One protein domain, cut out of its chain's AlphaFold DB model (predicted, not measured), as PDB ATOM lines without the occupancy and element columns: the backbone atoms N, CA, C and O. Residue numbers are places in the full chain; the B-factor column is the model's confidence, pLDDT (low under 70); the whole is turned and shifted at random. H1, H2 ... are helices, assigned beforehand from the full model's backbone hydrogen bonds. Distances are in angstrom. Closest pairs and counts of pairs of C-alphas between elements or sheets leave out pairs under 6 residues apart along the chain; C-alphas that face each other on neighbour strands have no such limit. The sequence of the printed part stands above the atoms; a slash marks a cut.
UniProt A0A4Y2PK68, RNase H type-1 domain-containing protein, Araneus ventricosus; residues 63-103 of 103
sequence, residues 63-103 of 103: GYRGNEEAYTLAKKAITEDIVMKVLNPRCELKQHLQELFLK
ATOM      1  N   GLY A  63     169.567 129.301 164.151       80.69
ATOM      2  CA  GLY A  63     170.672 128.357 164.363       80.69
ATOM      3  C   GLY A  63     171.729 128.823 165.372       80.69
ATOM      4  O   GLY A  63     172.785 128.204 165.495       80.69
ATOM      5  N   TYR A  64     171.467 129.899 166.124       83.75
ATOM      6  CA  TYR A  64     172.357 130.341 167.198       83.75
ATOM      7  C   TYR A  64     172.227 129.423 168.413       83.75
ATOM      8  O   TYR A  64     171.324 129.596 169.227       83.75
ATOM      9  N   ARG A  65     173.170 128.486 168.566       86.50
ATOM     10  CA  ARG A  65     173.157 127.466 169.628       86.50
ATOM     11  C   ARG A  65     172.826 128.020 171.021       86.50
ATOM     12  O   ARG A  65     171.932 127.501 171.672       86.50
ATOM     13  N   GLY A  66     173.484 129.103 171.445       84.12
ATOM     14  CA  GLY A  66     173.231 129.702 172.763       84.12
ATOM     15  C   GLY A  66     171.816 130.274 172.935       84.12
ATOM     16  O   GLY A  66     171.265 130.203 174.027       84.12
ATOM     17  N   ASN A  67     171.200 130.792 171.864       82.69
ATOM     18  CA  ASN A  67     169.813 131.267 171.904       82.69
ATOM     19  C   ASN A  67     168.828 130.097 171.995       82.69
ATOM     20  O   ASN A  67     167.891 130.144 172.784       82.69
ATOM     21  N   GLU A  68     169.062 129.032 171.224       85.44
ATOM     22  CA  GLU A  68     168.216 127.831 171.248       85.44
ATOM     23  C   GLU A  68     168.298 127.099 172.597       85.44
ATOM     24  O   GLU A  68     167.284 126.633 173.123       85.44
ATOM     25  N   GLU A  69     169.489 127.037 173.197       86.56
ATOM     26  CA  GLU A  69     169.686 126.499 174.546       86.56
ATOM     27  C   GLU A  69     168.967 127.360 175.589       86.56
ATOM     28  O   GLU A  69     168.206 126.826 176.395       86.56
ATOM     29  N   ALA A  70     169.120 128.689 175.535       84.56
ATOM     30  CA  ALA A  70     168.409 129.603 176.429       84.56
ATOM     31  C   ALA A  70     166.880 129.486 176.290       84.56
ATOM     32  O   ALA A  70     166.173 129.449 177.298       84.56
ATOM     33  N   TYR A  71     166.367 129.363 175.064       85.69
ATOM     34  CA  TYR A  71     164.947 129.129 174.794       85.69
ATOM     35  C   TYR A  71     164.467 127.795 175.382       85.69
ATOM     36  O   TYR A  71     163.432 127.737 176.049       85.69
ATOM     37  N   THR A  72     165.242 126.725 175.193       87.56
ATOM     38  CA  THR A  72     164.930 125.395 175.737       87.56
ATOM     39  C   THR A  72     164.909 125.412 177.265       87.56
ATOM     40  O   THR A  72     163.984 124.870 177.873       87.56
ATOM     41  N   LEU A  73     165.882 126.079 177.892       86.69
ATOM     42  CA  LEU A  73     165.938 126.263 179.343       86.69
ATOM     43  C   LEU A  73     164.748 127.078 179.854       86.69
ATOM     44  O   LEU A  73     164.128 126.683 180.835       86.69
ATOM     45  N   ALA A  74     164.380 128.166 179.174       83.94
ATOM     46  CA  ALA A  74     163.216 128.968 179.542       83.94
ATOM     47  C   ALA A  74     161.917 128.152 179.454       83.94
ATOM     48  O   ALA A  74     161.100 128.186 180.373       83.94
ATOM     49  N   LYS A  75     161.749 127.364 178.387       87.00
ATOM     50  CA  LYS A  75     160.605 126.458 178.226       87.00
ATOM     51  C   LYS A  75     160.557 125.419 179.344       87.00
ATOM     52  O   LYS A  75     159.491 125.186 179.906       87.00
ATOM     53  N   LYS A  76     161.700 124.821 179.684       88.06
ATOM     54  CA  LYS A  76     161.810 123.849 180.775       88.06
ATOM     55  C   LYS A  76     161.461 124.480 182.123       88.06
ATOM     56  O   LYS A  76     160.630 123.925 182.824       88.06
ATOM     57  N   ALA A  77     162.002 125.659 182.428       83.88
ATOM     58  CA  ALA A  77     161.712 126.383 183.662       83.88
ATOM     59  C   ALA A  77     160.226 126.748 183.791       83.88
ATOM     60  O   ALA A  77     159.666 126.621 184.870       83.88
ATOM     61  N   ILE A  78     159.566 127.151 182.697       84.50
ATOM     62  CA  ILE A  78     158.116 127.401 182.699       84.50
ATOM     63  C   ILE A  78     157.352 126.104 182.972       84.50
ATOM     64  O   ILE A  78     156.460 126.097 183.810       84.50
ATOM     65  N   THR A  79     157.696 125.005 182.299       81.56
ATOM     66  CA  THR A  79     157.031 123.715 182.522       81.56
ATOM     67  C   THR A  79     157.256 123.202 183.942       81.56
ATOM     68  O   THR A  79     156.311 122.739 184.562       81.56
ATOM     69  N   GLU A  80     158.468 123.309 184.484       77.50
ATOM     70  CA  GLU A  80     158.805 122.869 185.842       77.50
ATOM     71  C   GLU A  80     158.188 123.765 186.921       77.50
ATOM     72  O   GLU A  80     157.670 123.241 187.899       77.50
ATOM     73  N   ASP A  81     158.162 125.090 186.740       67.25
ATOM     74  CA  ASP A  81     157.472 126.024 187.644       67.25
ATOM     75  C   ASP A  81     155.951 125.829 187.600       67.25
ATOM     76  O   ASP A  81     155.293 125.844 188.638       67.25
ATOM     77  N   ILE A  82     155.375 125.584 186.415       65.56
ATOM     78  CA  ILE A  82     153.963 125.206 186.279       65.56
ATOM     79  C   ILE A  82     153.718 123.870 186.969       65.56
ATOM     80  O   ILE A  82     152.762 123.775 187.725       65.56
ATOM     81  N   VAL A  83     154.566 122.863 186.764       59.56
ATOM     82  CA  VAL A  83     154.456 121.578 187.463       59.56
ATOM     83  C   VAL A  83     154.557 121.798 188.971       59.56
ATOM     84  O   VAL A  83     153.702 121.302 189.681       59.56
ATOM     85  N   MET A  84     155.479 122.618 189.477       58.31
ATOM     86  CA  MET A  84     155.580 122.938 190.907       58.31
ATOM     87  C   MET A  84     154.338 123.672 191.442       58.31
ATOM     88  O   MET A  84     153.854 123.358 192.528       58.31
ATOM     89  N   LYS A  85     153.781 124.625 190.685       58.38
ATOM     90  CA  LYS A  85     152.524 125.311 191.033       58.38
ATOM     91  C   LYS A  85     151.319 124.377 190.980       58.38
ATOM     92  O   LYS A  85     150.400 124.529 191.779       58.38
ATOM     93  N   VAL A  86     151.323 123.429 190.047       57.56
ATOM     94  CA  VAL A  86     150.276 122.421 189.867       57.56
ATOM     95  C   VAL A  86     150.409 121.290 190.880       57.56
ATOM     96  O   VAL A  86     149.373 120.769 191.235       57.56
ATOM     97  N   LEU A  87     151.609 120.970 191.390       55.03
ATOM     98  CA  LEU A  87     151.887 119.998 192.466       55.03
ATOM     99  C   LEU A  87     151.407 120.464 193.850       55.03
ATOM    100  O   LEU A  87     151.481 119.721 194.817       55.03
ATOM    101  N   ASN A  88     150.872 121.681 193.951       58.03
ATOM    102  CA  ASN A  88     150.036 122.085 195.075       58.03
ATOM    103  C   ASN A  88     148.623 122.424 194.582       58.03
ATOM    104  O   ASN A  88     148.127 123.529 194.853       58.03
ATOM    105  N   PRO A  89     147.902 121.510 193.895       57.34
ATOM    106  CA  PRO A  89     146.475 121.709 193.807       57.34
ATOM    107  C   PRO A  89     145.988 121.652 195.253       57.34
ATOM    108  O   PRO A  89     146.357 120.775 196.033       57.34
ATOM    109  N   ARG A  90     145.145 122.608 195.633       60.50
ATOM    110  CA  ARG A  90     144.541 122.684 196.972       60.50
ATOM    111  C   ARG A  90     144.016 121.324 197.470       60.50
ATOM    112  O   ARG A  90     143.954 121.106 198.673       60.50
ATOM    113  N   CYS A  91     143.648 120.437 196.542       62.09
ATOM    114  CA  CYS A  91     143.240 119.060 196.779       62.09
ATOM    115  C   CYS A  91     144.326 118.178 197.416       62.09
ATOM    116  O   CYS A  91     144.016 117.544 198.418       62.09
ATOM    117  N   GLU A  92     145.567 118.158 196.919       65.81
ATOM    118  CA  GLU A  92     146.632 117.288 197.465       65.81
ATOM    119  C   GLU A  92     147.074 117.759 198.854       65.81
ATOM    120  O   GLU A  92     147.150 116.962 199.786       65.81
ATOM    121  N   LEU A  93     147.227 119.076 199.043       66.94
ATOM    122  CA  LEU A  93     147.472 119.667 200.365       66.94
ATOM    123  C   LEU A  93     146.338 119.362 201.350       66.94
ATOM    124  O   LEU A  93     146.594 119.060 202.513       66.94
ATOM    125  N   LYS A  94     145.079 119.429 200.900       69.94
ATOM    126  CA  LYS A  94     143.922 119.091 201.737       69.94
ATOM    127  C   LYS A  94     143.919 117.610 202.109       69.94
ATOM    128  O   LYS A  94     143.626 117.299 203.258       69.94
ATOM    129  N   GLN A  95     144.246 116.725 201.172       71.44
ATOM    130  CA  GLN A  95     144.261 115.283 201.396       71.44
ATOM    131  C   GLN A  95     145.378 114.891 202.374       71.44
ATOM    132  O   GLN A  95     145.100 114.216 203.361       71.44
ATOM    133  N   HIS A  96     146.587 115.436 202.205       70.06
ATOM    134  CA  HIS A  96     147.689 115.230 203.150       70.06
ATOM    135  C   HIS A  96     147.440 115.840 204.533       70.06
ATOM    136  O   HIS A  96     147.786 115.232 205.543       70.06
ATOM    137  N   LEU A  97     146.811 117.017 204.620       72.38
ATOM    138  CA  LEU A  97     146.414 117.583 205.914       72.38
ATOM    139  C   LEU A  97     145.332 116.726 206.581       72.38
ATOM    140  O   LEU A  97     145.403 116.487 207.780       72.38
ATOM    141  N   GLN A  98     144.355 116.219 205.829       75.12
ATOM    142  CA  GLN A  98     143.360 115.301 206.383       75.12
ATOM    143  C   GLN A  98     144.020 114.016 206.902       75.12
ATOM    144  O   GLN A  98     143.745 113.630 208.030       75.12
ATOM    145  N   GLU A  99     144.942 113.410 206.158       74.38
ATOM    146  CA  GLU A  99     145.675 112.211 206.597       74.38
ATOM    147  C   GLU A  99     146.536 112.441 207.850       74.38
ATOM    148  O   GLU A  99     146.637 111.556 208.697       74.38
ATOM    149  N   LEU A 100     147.133 113.628 208.003       73.94
ATOM    150  CA  LEU A 100     147.958 113.970 209.168       73.94
ATOM    151  C   LEU A 100     147.142 114.255 210.438       73.94
ATOM    152  O   LEU A 100     147.643 114.025 211.538       73.94
ATOM    153  N   PHE A 101     145.911 114.760 210.299       68.12
ATOM    154  CA  PHE A 101     145.058 115.168 211.424       68.12
ATOM    155  C   PHE A 101     143.924 114.178 211.761       68.12
ATOM    156  O   PHE A 101     143.263 114.368 212.778       68.12
ATOM    157  N   LEU A 102     143.695 113.129 210.960       57.56
ATOM    158  CA  LEU A 102     142.696 112.068 211.210       57.56
ATOM    159  C   LEU A 102     143.313 110.758 211.746       57.56
ATOM    160  O   LEU A 102     142.925 109.669 211.324       57.56
ATOM    161  N   LYS A 103     144.247 110.850 212.696       53.69
ATOM    162  CA  LYS A 103     144.567 109.714 213.575       53.69
ATOM    163  C   LYS A 103     143.680 109.715 214.810       53.69
ATOM    164  O   LYS A 103     143.529 110.804 215.405       53.69
TER     165      LYS A 103
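AT A GLANCE: This is residues 63 to 103 of the 103 residues of the protein "RNase H type-1 domain-containing protein" of Araneus ventricosus (UniProt A0A4Y2PK68). Two helices, long H1 and shorter H2, follow each other end to end as a thin rod with a change of direction at the link, and neither folds back on the other. The printed part has 41 residues, with two named helices in the order H1, H2 and no named strand; its class is all helix. It is extended, with a radius of gyration of the C-alphas of 17.6 A and spans of 58 by 12 by 7 A.

HOW THE PARTS SIT: Start at H1, residues 65 to 86; from there a tight link of 3 residues leads to H2, residues 90 to 101. H1 and H2 are apart, with no C-alpha of the one within 8 A of the other. In both helices every O i to N i+4 pair is within hydrogen-bond range.

IN THESE COORDINATES: Find C-alpha 65 at (173.157, 127.466, 169.628); from there H1 runs 31.0 A to C-alpha 86 at (150.276, 122.421, 189.867). H2 runs 16.3 A from C-alpha 90 to C-alpha 101 at (145.058, 115.168, 211.424).

THE WHOLE: The C-alphas of Gly 63 and Lys 103, the two farthest apart, are 58.7 A apart. Residues 63 to 103 stand free. The printed part has no cut and ends at the chain's last residue. Look for pLDDT under 70 at residues 81 to 94 and 101 to 103.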